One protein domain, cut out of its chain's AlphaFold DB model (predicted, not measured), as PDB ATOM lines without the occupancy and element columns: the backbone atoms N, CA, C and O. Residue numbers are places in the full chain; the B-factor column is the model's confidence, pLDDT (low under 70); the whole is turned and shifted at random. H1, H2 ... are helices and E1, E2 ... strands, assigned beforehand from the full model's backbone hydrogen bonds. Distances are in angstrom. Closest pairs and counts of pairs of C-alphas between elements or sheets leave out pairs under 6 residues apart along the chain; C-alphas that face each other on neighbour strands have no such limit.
ATOM      1  N   GLU A   2     228.094 213.071 219.433       79.06
ATOM      2  CA  GLU A   2     228.724 213.161 220.764       79.06
ATOM      3  C   GLU A   2     229.802 212.091 220.977       79.06
ATOM      4  O   GLU A   2     230.929 212.441 221.302       79.06
ATOM      5  N   THR A   3     229.517 210.832 220.630       78.94
ATOM      6  CA  THR A   3     230.472 209.707 220.693       78.94
ATOM      7  C   THR A   3     231.780 209.935 219.927       78.94
ATOM      8  O   THR A   3     232.840 209.486 220.360       78.94
ATOM      9  N   ILE A   4     231.731 210.650 218.800       80.44
ATOM     10  CA  ILE A   4     232.917 210.980 217.993       80.44
ATOM     11  C   ILE A   4     233.658 212.176 218.608       80.44
ATOM     12  O   ILE A   4     234.882 212.180 218.645       80.44
ATOM     13  N   LYS A   5     232.931 213.172 219.136       79.56
ATOM     14  CA  LYS A   5     233.511 214.381 219.751       79.56
ATOM     15  C   LYS A   5     234.179 214.131 221.106       79.56
ATOM     16  O   LYS A   5     235.095 214.864 221.456       79.56
ATOM     17  N   THR A   6     233.727 213.138 221.872       84.12
ATOM     18  CA  THR A   6     234.282 212.790 223.195       84.12
ATOM     19  C   THR A   6     235.411 211.756 223.134       84.12
ATOM     20  O   THR A   6     235.920 211.344 224.173       84.12
ATOM     21  N   SER A   7     235.787 211.295 221.939       85.56
ATOM     22  CA  SER A   7     236.867 210.320 221.742       85.56
ATOM     23  C   SER A   7     238.179 211.021 221.402       85.56
ATOM     24  O   SER A   7     238.185 211.976 220.630       85.56
ATOM     25  N   ALA A   8     239.291 210.567 221.988       80.81
ATOM     26  CA  ALA A   8     240.589 211.219 221.842       80.81
ATOM     27  C   ALA A   8     241.240 210.926 220.482       80.81
ATOM     28  O   ALA A   8     242.036 211.727 219.993       80.81
ATOM     29  N   ASN A   9     240.909 209.791 219.857       84.19
ATOM     30  CA  ASN A   9     241.399 209.427 218.531       84.19
ATOM     31  C   ASN A   9     240.355 208.629 217.703       84.19
ATOM     32  O   ASN A   9     239.377 208.118 218.258       84.19
ATOM     33  N   PRO A  10     240.540 208.503 216.370       79.50
ATOM     34  CA  PRO A  10     239.599 207.789 215.497       79.50
ATOM     35  C   PRO A  10     239.453 206.289 215.795       79.50
ATOM     36  O   PRO A  10     238.402 205.715 215.513       79.50
ATOM     37  N   ALA A  11     240.480 205.648 216.360       82.62
ATOM     38  CA  ALA A  11     240.432 204.232 216.725       82.62
ATOM     39  C   ALA A  11     239.530 204.001 217.951       82.62
ATOM     40  O   ALA A  11     238.668 203.129 217.925       82.62
ATOM     41  N   GLU A  12     239.637 204.859 218.965       82.56
ATOM     42  CA  GLU A  12     238.777 204.865 220.151       82.56
ATOM     43  C   GLU A  12     237.322 205.199 219.783       82.56
ATOM     44  O   GLU A  12     236.385 204.594 220.304       82.56
ATOM     45  N   ALA A  13     237.113 206.110 218.824       82.25
ATOM     46  CA  ALA A  13     235.785 206.379 218.278       82.25
ATOM     47  C   ALA A  13     235.196 205.141 217.574       82.25
ATOM     48  O   ALA A  13     234.021 204.836 217.769       82.25
ATOM     49  N   ARG A  14     236.000 204.402 216.798       83.88
ATOM     50  CA  ARG A  14     235.581 203.159 216.127       83.88
ATOM     51  C   ARG A  14     235.164 202.083 217.132       83.88
ATOM     52  O   ARG A  14     234.085 201.520 216.984       83.88
ATOM     53  N   GLU A  15     235.973 201.831 218.158       83.25
ATOM     54  CA  GLU A  15     235.661 200.841 219.200       83.25
ATOM     55  C   GLU A  15     234.376 201.196 219.957       83.25
ATOM     56  O   GLU A  15     233.520 200.339 220.175       83.25
ATOM     57  N   ARG A  16     234.180 202.480 220.284       83.56
ATOM     58  CA  ARG A  16     232.951 202.950 220.942       83.56
ATOM     59  C   ARG A  16     231.714 202.844 220.055       83.56
ATOM     60  O   ARG A  16     230.642 202.522 220.561       83.56
ATOM     61  N   LEU A  17     231.840 203.108 218.754       83.69
ATOM     62  CA  LEU A  17     230.732 202.960 217.803       83.69
ATOM     63  C   LEU A  17     230.344 201.487 217.593       83.69
ATOM     64  O   LEU A  17     229.159 201.215 217.420       83.69
ATOM     65  N   LEU A  18     231.312 200.564 217.653       83.75
ATOM     66  CA  LEU A  18     231.079 199.117 217.557       83.75
ATOM     67  C   LEU A  18     230.472 198.518 218.828       83.75
ATOM     68  O   LEU A  18     229.612 197.647 218.749       83.75
ATOM     69  N   ALA A  19     230.905 198.979 220.004       82.31
ATOM     70  CA  ALA A  19     230.371 198.503 221.279       82.31
ATOM     71  C   ALA A  19     228.976 199.072 221.599       82.31
ATOM     72  O   ALA A  19     228.230 198.468 222.375       82.31
ATOM     73  N   GLY A  20     228.646 200.235 221.027       81.50
ATOM     74  CA  GLY A  20     227.404 200.960 221.265       81.50
ATOM     75  C   GLY A  20     226.164 200.290 220.670       81.50
ATOM     76  O   GLY A  20     226.198 199.690 219.598       81.50
ATOM     77  N   GLU A  21     225.046 200.452 221.370       84.31
ATOM     78  CA  GLU A  21     223.720 200.012 220.945       84.31
ATOM     79  C   GLU A  21     222.875 201.235 220.588       84.31
ATOM     80  O   GLU A  21     222.753 202.170 221.380       84.31
ATOM     81  N   TRP A  22     222.327 201.248 219.374       84.00
ATOM     82  CA  TRP A  22     221.621 202.402 218.819       84.00
ATOM     83  C   TRP A  22     220.129 202.107 218.706       84.00
ATOM     84  O   TRP A  22     219.736 200.974 218.459       84.00
ATOM     85  N   ALA A  23     219.272 203.113 218.860       81.19
ATOM     86  CA  ALA A  23     217.845 202.928 218.608       81.19
ATOM     87  C   ALA A  23     217.592 202.733 217.102       81.19
ATOM     88  O   ALA A  23     218.108 203.501 216.289       81.19
ATOM     89  N   GLY A  24     216.773 201.742 216.731       70.12
ATOM     90  CA  GLY A  24     216.490 201.406 215.328       70.12
ATOM     91  C   GLY A  24     215.822 202.525 214.516       70.12
ATOM     92  O   GLY A  24     216.026 202.596 213.307       70.12
ATOM     93  N   GLY A  25     215.075 203.428 215.160       76.19
ATOM     94  CA  GLY A  25     214.552 204.669 214.568       76.19
ATOM     95  C   GLY A  25     214.045 204.530 213.123       76.19
ATOM     96  O   GLY A  25     213.191 203.700 212.826       76.19
ATOM     97  N   GLY A  26     214.602 205.335 212.210       68.38
ATOM     98  CA  GLY A  26     214.231 205.339 210.787       68.38
ATOM     99  C   GLY A  26     214.603 204.070 210.009       68.38
ATOM    100  O   GLY A  26     214.044 203.837 208.942       68.38
ATOM    101  N   VAL A  27     215.491 203.223 210.540       70.44
ATOM    102  CA  VAL A  27     215.850 201.936 209.921       70.44
ATOM    103  C   VAL A  27     214.685 200.951 210.009       70.44
ATOM    104  O   VAL A  27     214.484 200.173 209.084       70.44
ATOM    105  N   VAL A  28     213.860 201.035 211.060       70.62
ATOM    106  CA  VAL A  28     212.649 200.205 211.199       70.62
ATOM    107  C   VAL A  28     211.677 200.481 210.051       70.62
ATOM    108  O   VAL A  28     211.261 199.553 209.371       70.62
ATOM    109  N   ALA A  29     211.409 201.755 209.750       70.38
ATOM    110  CA  ALA A  29     210.524 202.141 208.649       70.38
ATOM    111  C   ALA A  29     211.081 201.769 207.257       70.38
ATOM    112  O   ALA A  29     210.314 201.562 206.317       70.38
ATOM    113  N   LEU A  30     212.409 201.693 207.104       70.19
ATOM    114  CA  LEU A  30     213.053 201.240 205.865       70.19
ATOM    115  C   LEU A  30     212.971 199.718 205.701       70.19
ATOM    116  O   LEU A  30     212.690 199.245 204.603       70.19
ATOM    117  N   LEU A  31     213.158 198.965 206.787       70.25
ATOM    118  CA  LEU A  31     213.047 197.506 206.789       70.25
ATOM    119  C   LEU A  31     211.593 197.036 206.652       70.25
ATOM    120  O   LEU A  31     211.337 196.083 205.925       70.25
ATOM    121  N   GLU A  32     210.627 197.733 207.256       68.19
ATOM    122  CA  GLU A  32     209.195 197.462 207.050       68.19
ATOM    123  C   GLU A  32     208.793 197.608 205.576       68.19
ATOM    124  O   GLU A  32     208.035 196.789 205.057       68.19
ATOM    125  N   LYS A  33     209.339 198.612 204.875       65.75
ATOM    126  CA  LYS A  33     209.132 198.783 203.428       65.75
ATOM    127  C   LYS A  33     209.790 197.685 202.592       65.75
ATOM    128  O   LYS A  33     209.287 197.383 201.515       65.75
ATOM    129  N   ALA A  34     210.886 197.098 203.073       60.41
ATOM    130  CA  ALA A  34     211.569 195.987 202.412       60.41
ATOM    131  C   ALA A  34     210.848 194.631 202.593       60.41
ATOM    132  O   ALA A  34     211.097 193.694 201.834       60.41
ATOM    133  N   GLY A  35     209.922 194.522 203.553       62.72
ATOM    134  CA  GLY A  35     209.082 193.340 203.753       62.72
ATOM    135  C   GLY A  35     209.836 192.106 204.277       62.72
ATOM    136  O   GLY A  35     210.773 192.216 205.059       62.72
ATOM    137  N   ALA A  36     209.398 190.908 203.866       51.38
ATOM    138  CA  ALA A  36     209.896 189.603 204.339       51.38
ATOM    139  C   ALA A  36     211.174 189.102 203.626       51.38
ATOM    140  O   ALA A  36     211.585 187.955 203.810       51.38
ATOM    141  N   ILE A  37     211.791 189.933 202.784       57.31
ATOM    142  CA  ILE A  37     213.003 189.573 202.046       57.31
ATOM    143  C   ILE A  37     214.189 189.714 203.001       57.31
ATOM    144  O   ILE A  37     214.361 190.751 203.640       57.31
ATOM    145  N   SER A  38     215.024 188.677 203.111       62.47
ATOM    146  CA  SER A  38     216.271 188.762 203.875       62.47
ATOM    147  C   SER A  38     217.243 189.695 203.149       62.47
ATOM    148  O   SER A  38     218.070 189.258 202.359       62.47
ATOM    149  N   VAL A  39     217.153 190.999 203.426       68.25
ATOM    150  CA  VAL A  39     218.086 192.035 202.930       68.25
ATOM    151  C   VAL A  39     219.467 191.911 203.598       68.25
ATOM    152  O   VAL A  39     220.420 192.612 203.262       68.25
ATOM    153  N   ARG A  40     219.590 191.010 204.574       76.69
ATOM    154  CA  ARG A  40     220.829 190.739 205.286       76.69
ATOM    155  C   ARG A  40     221.661 189.678 204.544       76.69
ATOM    156  O   ARG A  40     221.116 188.623 204.216       76.69
ATOM    157  N   PRO A  41     222.974 189.911 204.346       78.25
ATOM    158  CA  PRO A  41     223.900 188.885 203.869       78.25
ATOM    159  C   PRO A  41     223.912 187.646 204.776       78.25
ATOM    160  O   PRO A  41     223.792 187.773 205.994       78.25
ATOM    161  N   GLY A  42     224.094 186.460 204.190       69.81
ATOM    162  CA  GLY A  42     224.108 185.195 204.939       69.81
ATOM    163  C   GLY A  42     225.251 185.074 205.954       69.81
ATOM    164  O   GLY A  42     225.070 184.446 206.992       69.81
ATOM    165  N   PRO A  49     227.423 184.767 216.791       71.25
ATOM    166  CA  PRO A  49     226.108 184.140 216.644       71.25
ATOM    167  C   PRO A  49     225.118 184.470 217.772       71.25
ATOM    168  O   PRO A  49     223.910 184.475 217.547       71.25
ATOM    169  N   ASN A  50     225.610 184.773 218.979       73.75
ATOM    170  CA  ASN A  50     224.769 185.155 220.119       73.75
ATOM    171  C   ASN A  50     224.445 186.657 220.150       73.75
ATOM    172  O   ASN A  50     223.576 187.096 220.907       73.75
ATOM    173  N   ARG A  51     225.154 187.466 219.355       76.00
ATOM    174  CA  ARG A  51     225.043 188.924 219.340       76.00
ATOM    175  C   ARG A  51     225.100 189.454 217.898       76.00
ATOM    176  O   ARG A  51     226.085 190.094 217.535       76.00
ATOM    177  N   PRO A  52     224.039 189.243 217.094       79.00
ATOM    178  CA  PRO A  52     224.068 189.609 215.688       79.00
ATOM    179  C   PRO A  52     224.152 191.126 215.465       79.00
ATOM    180  O   PRO A  52     223.656 191.924 216.272       79.00
ATOM    181  N   PHE A  53     224.768 191.505 214.346       81.94
ATOM    182  CA  PHE A  53     224.758 192.856 213.798       81.94
ATOM    183  C   PHE A  53     223.442 193.127 213.051       81.94
ATOM    184  O   PHE A  53     222.788 192.219 212.535       81.94
ATOM    185  N   GLY A  54     223.061 194.402 212.964       79.31
ATOM    186  CA  GLY A  54     221.777 194.832 212.409       79.31
ATOM    187  C   GLY A  54     220.714 195.069 213.483       79.31
ATOM    188  O   GLY A  54     221.039 195.371 214.632       79.31
ATOM    189  N   LEU A  55     219.441 195.003 213.084       79.31
ATOM    190  CA  LEU A  55     218.296 195.262 213.959       79.31
ATOM    191  C   LEU A  55     217.883 193.986 214.714       79.31
ATOM    192  O   LEU A  55     217.477 193.011 214.085       79.31
ATOM    193  N   SER A  56     217.910 194.039 216.045       75.31
ATOM    194  CA  SER A  56     217.336 193.027 216.939       75.31
ATOM    195  C   SER A  56     216.340 193.700 217.885       75.31
ATOM    196  O   SER A  56     216.718 194.609 218.626       75.31
ATOM    197  N   ASP A  57     215.073 193.275 217.844       71.88
ATOM    198  CA  ASP A  57     213.902 193.827 218.556       71.88
ATOM    199  C   ASP A  57     213.634 195.328 218.323       71.88
ATOM    200  O   ASP A  57     212.637 195.720 217.723       71.88
ATOM    201  N   SER A  58     214.508 196.202 218.817       75.25
ATOM    202  CA  SER A  58     214.454 197.668 218.658       75.25
ATOM    203  C   SER A  58     215.837 198.329 218.731       75.25
ATOM    204  O   SER A  58     215.958 199.558 218.672       75.25
ATOM    205  N   ILE A  59     216.885 197.512 218.853       81.94
ATOM    206  CA  ILE A  59     218.275 197.925 218.990       81.94
ATOM    207  C   ILE A  59     219.003 197.590 217.693       81.94
ATOM    208  O   ILE A  59     218.923 196.473 217.189       81.94
ATOM    209  N   TYR A  60     219.725 198.564 217.159       83.19
ATOM    210  CA  TYR A  60     220.557 198.432 215.979       83.19
ATOM    211  C   TYR A  60     222.034 198.401 216.373       83.19
ATOM    212  O   TYR A  60     222.527 199.295 217.071       83.19
ATOM    213  N   ARG A  61     222.748 197.377 215.905       86.00
ATOM    214  CA  ARG A  61     224.194 197.216 216.100       86.00
ATOM    215  C   ARG A  61     224.927 197.351 214.773       86.00
ATOM    216  O   ARG A  61     224.533 196.747 213.779       86.00
ATOM    217  N   LEU A  62     225.996 198.142 214.769       86.12
ATOM    218  CA  LEU A  62     226.781 198.439 213.571       86.12
ATOM    219  C   LEU A  62     227.859 197.377 213.342       86.12
ATOM    220  O   LEU A  62     228.515 196.953 214.290       86.12
ATOM    221  N   SER A  63     228.087 197.008 212.081       86.50
ATOM    222  CA  SER A  63     229.223 196.158 211.708       86.50
ATOM    223  C   SER A  63     230.529 196.966 211.578       86.50
ATOM    224  O   SER A  63     230.481 198.180 211.343       86.50
ATOM    225  N   PRO A  64     231.713 196.322 211.660       86.06
ATOM    226  CA  PRO A  64     233.011 196.976 211.436       86.06
ATOM    227  C   PRO A  64     233.071 197.796 210.143       86.06
ATOM    228  O   PRO A  64     233.524 198.944 210.151       86.06
ATOM    229  N   THR A  65     232.534 197.247 209.052       86.81
ATOM    230  CA  THR A  65     232.469 197.900 207.738       86.81
ATOM    231  C   THR A  65     231.547 199.120 207.746       86.81
ATOM    232  O   THR A  65     231.913 200.170 207.218       86.81
ATOM    233  N   GLN A  66     230.381 199.029 208.399       87.25
ATOM    234  CA  GLN A  66     229.457 200.160 208.541       87.25
ATOM    235  C   GLN A  66     230.078 201.297 209.359       87.25
ATOM    236  O   GLN A  66     229.956 202.461 208.986       87.25
ATOM    237  N   VAL A  67     230.787 200.979 210.449       86.81
ATOM    238  CA  VAL A  67     231.468 201.990 211.274       86.81
ATOM    239  C   VAL A  67     232.581 202.689 210.495       86.81
ATOM    240  O   VAL A  67     232.707 203.911 210.593       86.81
ATOM    241  N   GLY A  68     233.355 201.951 209.693       85.75
ATOM    242  CA  GLY A  68     234.339 202.535 208.777       85.75
ATOM    243  C   GLY A  68     233.698 203.540 207.817       85.75
ATOM    244  O   GLY A  68     234.110 204.698 207.780       85.75
ATOM    245  N   ALA A  69     232.623 203.130 207.139       87.56
ATOM    246  CA  ALA A  69     231.894 203.986 206.206       87.56
ATOM    247  C   ALA A  69     231.306 205.243 206.876       87.56
ATOM    248  O   ALA A  69     231.361 206.329 206.300       87.56
ATOM    249  N   ILE A  70     230.793 205.131 208.109       87.56
ATOM    250  CA  ILE A  70     230.259 206.270 208.876       87.56
ATOM    251  C   ILE A  70     231.358 207.284 209.218       87.56
ATOM    252  O   ILE A  70     231.123 208.490 209.138       87.56
ATOM    253  N   LEU A  71     232.551 206.820 209.603       85.12
ATOM    254  CA  LEU A  71     233.675 207.702 209.944       85.12
ATOM    255  C   LEU A  71     234.231 208.444 208.720       85.12
ATOM    256  O   LEU A  71     234.784 209.532 208.868       85.12
ATOM    257  N   GLU A  72     234.052 207.888 207.523       87.12
ATOM    258  CA  GLU A  72     234.462 208.495 206.251       87.12
ATOM    259  C   GLU A  72     233.411 209.452 205.655       87.12
ATOM    260  O   GLU A  72     233.668 210.104 204.634       87.12
ATOM    261  N   LEU A  73     232.235 209.585 206.285       86.06
ATOM    262  CA  LEU A  73     231.181 210.477 205.806       86.06
ATOM    263  C   LEU A  73     231.644 211.938 205.768       86.06
ATOM    264  O   LEU A  73     232.225 212.484 206.706       86.06
ATOM    265  N   ARG A  74     231.307 212.613 204.668       85.75
ATOM    266  CA  ARG A  74     231.597 214.035 204.442       85.75
ATOM    267  C   ARG A  74     230.353 214.884 204.702       85.75
ATOM    268  O   ARG A  74     229.248 214.477 204.364       85.75
ATOM    269  N   LEU A  75     230.531 216.108 205.208       82.44
ATOM    270  CA  LEU A  75     229.427 216.999 205.615       82.44
ATOM    271  C   LEU A  75     228.386 217.282 204.514       82.44
ATOM    272  O   LEU A  75     227.208 217.424 204.821       82.44
ATOM    273  N   HIS A  76     228.776 217.319 203.236       81.69
ATOM    274  CA  HIS A  76     227.835 217.555 202.130       81.69
ATOM    275  C   HIS A  76     226.839 216.399 201.903       81.69
ATOM    276  O   HIS A  76     225.787 216.616 201.305       81.69
ATOM    277  N   ARG A  77     227.135 215.187 202.403       80.31
ATOM    278  CA  ARG A  77     226.235 214.018 202.345       80.31
ATOM    279  C   ARG A  77     225.073 214.103 203.337       80.31
ATOM    280  O   ARG A  77     224.159 213.296 203.271       80.31
ATOM    281  N   LEU A  78     225.096 215.080 204.244       78.75
ATOM    282  CA  LEU A  78     224.028 215.330 205.218       78.75
ATOM    283  C   LEU A  78     222.976 216.330 204.699       78.75
ATOM    284  O   LEU A  78     222.151 216.810 205.472       78.75
ATOM    285  N   THR A  79     223.021 216.688 203.412       87.75
ATOM    286  CA  THR A  79     221.999 217.533 202.779       87.75
ATOM    287  C   THR A  79     220.742 216.715 202.465       87.75
ATOM    288  O   THR A  79     220.840 215.528 202.163       87.75
ATOM    289  N   GLY A  80     219.562 217.346 202.495       85.31
ATOM    290  CA  GLY A  80     218.290 216.653 202.229       85.31
ATOM    291  C   GLY A  80     218.240 215.979 200.852       85.31
ATOM    292  O   GLY A  80     217.826 214.834 200.747       85.31
ATOM    293  N   LEU A  81     218.790 216.628 199.816       88.00
ATOM    294  CA  LEU A  81     218.862 216.055 198.464       88.00
ATOM    295  C   LEU A  81     219.701 214.770 198.394       88.00
ATOM    296  O   LEU A  81     219.380 213.871 197.624       88.00
ATOM    297  N   GLU A  82     220.790 214.680 199.159       86.44
ATOM    298  CA  GLU A  82     221.610 213.464 199.193       86.44
ATOM    299  C   GLU A  82     220.913 212.343 199.971       86.44
ATOM    300  O   GLU A  82     221.029 211.184 199.585       86.44
ATOM    301  N   GLN A  83     220.130 212.675 201.001       81.44
ATOM    302  CA  GLN A  83     219.290 211.696 201.694       81.44
ATOM    303  C   GLN A  83     218.202 211.139 200.768       81.44
ATOM    304  O   GLN A  83     218.037 209.924 200.692       81.44
ATOM    305  N   ASP A  84     217.521 211.999 200.010       85.56
ATOM    306  CA  ASP A  84     216.485 211.578 199.061       85.56
ATOM    307  C   ASP A  84     217.050 210.674 197.954       85.56
ATOM    308  O   ASP A  84     216.451 209.650 197.623       85.56
ATOM    309  N   LYS A  85     218.237 210.997 197.416       88.69
ATOM    310  CA  LYS A  85     218.932 210.138 196.442       88.69
ATOM    311  C   LYS A  85     219.267 208.767 197.017       88.69
ATOM    312  O   LYS A  85     219.013 207.767 196.357       88.69
ATOM    313  N   LEU A  86     219.800 208.718 198.240       84.62
ATOM    314  CA  LEU A  86     220.118 207.455 198.908       84.62
ATOM    315  C   LEU A  86     218.856 206.625 199.168       84.62
ATOM    316  O   LEU A  86     218.883 205.407 199.031       84.62
ATOM    317  N   HIS A  87     217.735 207.268 199.502       83.94
ATOM    318  CA  HIS A  87     216.453 206.580 199.638       83.94
ATOM    319  C   HIS A  87     215.931 206.028 198.304       83.94
ATOM    320  O   HIS A  87     215.398 204.915 198.281       83.94
ATOM    321  N   ALA A  88     216.090 206.769 197.205       86.88
ATOM    322  CA  ALA A  88     215.718 206.305 195.871       86.88
ATOM    323  C   ALA A  88     216.576 205.106 195.433       86.88
ATOM    324  O   ALA A  88     216.024 204.069 195.075       86.88
ATOM    325  N   GLU A  89     217.902 205.215 195.556       89.50
ATOM    326  CA  GLU A  89     218.856 204.141 195.246       89.50
ATOM    327  C   GLU A  89     218.585 202.890 196.093       89.50
ATOM    328  O   GLU A  89     218.507 201.782 195.571       89.50
ATOM    329  N   TYR A  90     218.346 203.062 197.397       85.00
ATOM    330  CA  TYR A  90     217.973 201.958 198.280       85.00
ATOM    331  C   TYR A  90     216.705 201.237 197.801       85.00
ATOM    332  O   TYR A  90     216.654 200.010 197.799       85.00
ATOM    333  N   THR A  91     215.691 201.988 197.365       84.62
ATOM    334  CA  THR A  91     214.431 201.411 196.872       84.62
ATOM    335  C   THR A  91     214.629 200.656 195.553       84.62
ATOM    336  O   THR A  91     214.051 199.588 195.372       84.62
ATOM    337  N   GLU A  92     215.468 201.171 194.651       88.44
ATOM    338  CA  GLU A  92     215.823 200.502 193.393       88.44
ATOM    339  C   GLU A  92     216.561 199.181 193.645       88.44
ATOM    340  O   GLU A  92     216.169 198.144 193.111       88.44
ATOM    341  N   ILE A  93     217.571 199.197 194.521       88.06
ATOM    342  CA  ILE A  93     218.332 197.999 194.896       88.06
ATOM    343  C   ILE A  93     217.411 196.955 195.540       88.06
ATOM    344  O   ILE A  93     217.513 195.772 195.221       88.06
ATOM    345  N   LEU A  94     216.477 197.364 196.407       84.56
ATOM    346  CA  LEU A  94     215.480 196.444 196.965       84.56
ATOM    347  C   LEU A  94     214.609 195.800 195.877       84.56
ATOM    348  O   LEU A  94     214.324 194.606 195.961       84.56
ATOM    349  N   GLY A  95     214.225 196.565 194.851       85.38
ATOM    350  CA  GLY A  95     213.505 196.046 193.689       85.38
ATOM    351  C   GLY A  95     214.312 194.996 192.925       85.38
ATOM    352  O   GLY A  95     213.806 193.905 192.664       85.38
ATOM    353  N   GLN A  96     215.588 195.280 192.653       88.38
ATOM    354  CA  GLN A  96     216.498 194.343 191.983       88.38
ATOM    355  C   GLN A  96     216.700 193.058 192.793       88.38
ATOM    356  O   GLN A  96     216.640 191.960 192.244       88.38
ATOM    357  N   ILE A  97     216.902 193.164 194.110       86.81
ATOM    358  CA  ILE A  97     217.050 191.994 194.988       86.81
ATOM    359  C   ILE A  97     215.781 191.140 194.953       86.81
ATOM    360  O   ILE A  97     215.881 189.915 194.875       86.81
ATOM    361  N   ALA A  98     214.598 191.759 194.996       85.56
ATOM    362  CA  ALA A  98     213.328 191.045 194.935       85.56
ATOM    363  C   ALA A  98     213.166 190.284 193.609       85.56
ATOM    364  O   ALA A  98     212.816 189.104 193.626       85.56
ATOM    365  N   GLU A  99     213.475 190.928 192.482       86.94
ATOM    366  CA  GLU A  99     213.422 190.321 191.149       86.94
ATOM    367  C   GLU A  99     214.407 189.152 191.013       86.94
ATOM    368  O   GLU A  99     214.009 188.040 190.667       86.94
ATOM    369  N   LEU A 100     215.677 189.364 191.370       89.31
ATOM    370  CA  LEU A 100     216.710 188.327 191.302       89.31
ATOM    371  C   LEU A 100     216.390 187.146 192.224       89.31
ATOM    372  O   LEU A 100     216.564 185.992 191.842       89.31
ATOM    373  N   THR A 101     215.868 187.412 193.421       86.31
ATOM    374  CA  THR A 101     215.455 186.359 194.357       86.31
ATOM    375  C   THR A 101     214.242 185.589 193.829       86.31
ATOM    376  O   THR A 101     214.170 184.373 194.007       86.31
ATOM    377  N   ALA A 102     213.299 186.254 193.154       88.00
ATOM    378  CA  ALA A 102     212.172 185.589 192.504       88.00
ATOM    379  C   ALA A 102     212.641 184.670 191.363       88.00
ATOM    380  O   ALA A 102     212.201 183.525 191.298       88.00
ATOM    381  N   ILE A 103     213.591 185.127 190.535       90.25
ATOM    382  CA  ILE A 103     214.223 184.309 189.486       90.25
ATOM    383  C   ILE A 103     214.928 183.086 190.087       90.25
ATOM    384  O   ILE A 103     214.780 181.979 189.576       90.25
ATOM    385  N   LEU A 104     215.684 183.260 191.176       88.44
ATOM    386  CA  LEU A 104     216.417 182.160 191.812       88.44
ATOM    387  C   LEU A 104     215.498 181.120 192.470       88.44
ATOM    388  O   LEU A 104     215.857 179.944 192.522       88.44
ATOM    389  N   ASN A 105     214.332 181.535 192.969       90.06
ATOM    390  CA  ASN A 105     213.399 180.648 193.665       90.06
ATOM    391  C   ASN A 105     212.384 179.959 192.737       90.06
ATOM    392  O   ASN A 105     211.881 178.894 193.094       90.06
ATOM    393  N   ASP A 106     212.071 180.536 191.570       92.69
ATOM    394  CA  ASP A 106     211.127 179.960 190.605       92.69
ATOM    395  C   ASP A 106     211.829 179.474 189.332       92.69
ATOM    396  O   ASP A 106     212.245 180.240 188.460       92.69
ATOM    397  N   PHE A 107     211.878 178.150 189.185       92.19
ATOM    398  CA  PHE A 107     212.436 177.484 188.013       92.19
ATOM    399  C   PHE A 107     211.751 177.887 186.696       92.19
ATOM    400  O   PHE A 107     212.418 177.987 185.665       92.19
ATOM    401  N   ASN A 108     210.433 178.120 186.699       93.56
ATOM    402  CA  ASN A 108     209.708 178.485 185.478       93.56
ATOM    403  C   ASN A 108     210.078 179.891 185.015       93.56
ATOM    404  O   ASN A 108     210.210 180.127 183.813       93.56
ATOM    405  N   LEU A 109     210.267 180.803 185.968       91.00
ATOM    406  CA  LEU A 109     210.638 182.184 185.697       91.00
ATOM    407  C   LEU A 109     212.060 182.247 185.124       91.00
ATOM    408  O   LEU A 109     212.269 182.858 184.078       91.00
ATOM    409  N   LEU A 110     213.001 181.500 185.711       93.75
ATOM    410  CA  LEU A 110     214.350 181.328 185.165       93.75
ATOM    411  C   LEU A 110     214.333 180.745 183.743       93.75
ATOM    412  O   LEU A 110     215.022 181.245 182.856       93.75
ATOM    413  N   MET A 111     213.528 179.710 183.493       94.00
ATOM    414  CA  MET A 111     213.396 179.122 182.155       94.00
ATOM    415  C   MET A 111     212.786 180.107 181.141       94.00
ATOM    416  O   MET A 111     213.113 180.054 179.953       94.00
TER     417      MET A 111
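AT A GLANCE: This is residues 2 to 42 and 49 to 111 of the 386 residues of the protein "DNA topoisomerase (ATP-hydrolyzing)" of Enterobacteriaceae bacterium TzEc077 (UniProt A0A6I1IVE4). The model is a loose, open arrangement: a long helix, H6, forms one arm, and at the other end of the domain sits a small helical cluster of H1, H2 and H4. Between them lie the small strand hairpin E1 and E2 and the helix H3, whose last residue, Ala 34, comes close to H6; short H5 leads into the arm and short H7 makes a corner at its far end. The printed part has 104 residues with seven named helices and two named strands, in the order H1 H2 H3 E1 E2 H4 H5 H6 H7, and the class is mostly helix. The two-strand sheet, order E1 - E2, is antiparallel. The whole is loose, with a radius of gyration of the C-alphas of 17.0 A, and only just elongated, spanning 58 by 38 by 21 A.

IN THESE COORDINATES: The sheet is made of E1, residues 54 to 56, and E2, residues 59 to 61, each 6.6 A from first to last C-alpha. Before them come H1, residues 2 to 5, 5.0 A long, which begins at C-alpha 2 at (228.724, 213.161, 220.764); H2, residues 10 to 19, 14.3 A; and H3, residues 25 to 34, 15.2 A. After the sheet come H4, residues 64 to 71, 10.8 A, and H5, residues 75 to 78, 5.7 A. H6, residues 80 to 105, is the longest helix at 37.3 A, with C-alpha 80 at (218.290, 216.653, 202.229). H7, residues 107 to 111, is 6.2 A long and ends at C-alpha 111 at (213.396, 179.122, 182.155).

HOW THE PARTS SIT: E1 and E2 form a hairpin, antiparallel neighbours with 151 degrees between their directions. N 54 and O 61 are within hydrogen-bond range at 2.9 A, as are N 59 and O 56 at 2.9 A. Residues 22 to 23 form a short antiparallel pairing with residues 59 to 60 of E2. H3 and E2 are near each other, and the closest C-alphas of H3 and E1, those of Val 28 and Leu 55, are 8.0 A apart. H3 and H6 are close but not clearly touching: their closest C-alphas, those of Ala 34 and Leu 94, are 6.7 A apart. They run the same way at a steep tilt of 37 degrees, only just more than shallow. On the helical end, H2 and H4 touch, with the C-alphas of Arg 14 and Val 67 closest at 6.5 A, and they run opposite ways at a steep tilt of 53 degrees. H1 and H2 touch, closest at the C-alphas of Ile 4 and Ala 13, 5.4 A. H4 and H6 are apart. H5 and H6 are close but not clearly touching, with the C-alphas of Arg 77 and Gln 83 closest at 7.4 A. H6 and H7 touch only at the corner by their link, through residues 102 to 104 of H6 alone; the closest C-alphas are those of Ile 103 and Leu 110, 5.3 A. Every O i to N i+4 pair is within hydrogen-bond range in H2, H4, H6 and H7, against 5 of 6 in H3; H1 and H5 are too short for such a pair.

THE WHOLE: The two C-alphas farthest apart, those of Ala 8 and Asn 108, are 57.9 A from each other. Residues 78 to 85, of which 80 to 85 belong to H6, and residues 104 to 109, of which 107 to 109 belong to H7, stand free. Residues 43 to 48 are not printed, and C-alphas 42 and 49 are 11.9 A apart across the cut, which falls in the link from H3 to E1. The links that are printed whole are tight. The mean pLDDT of the printed part is 81.4; residue 26, residues 32 to 39 and residue 42 are under 70.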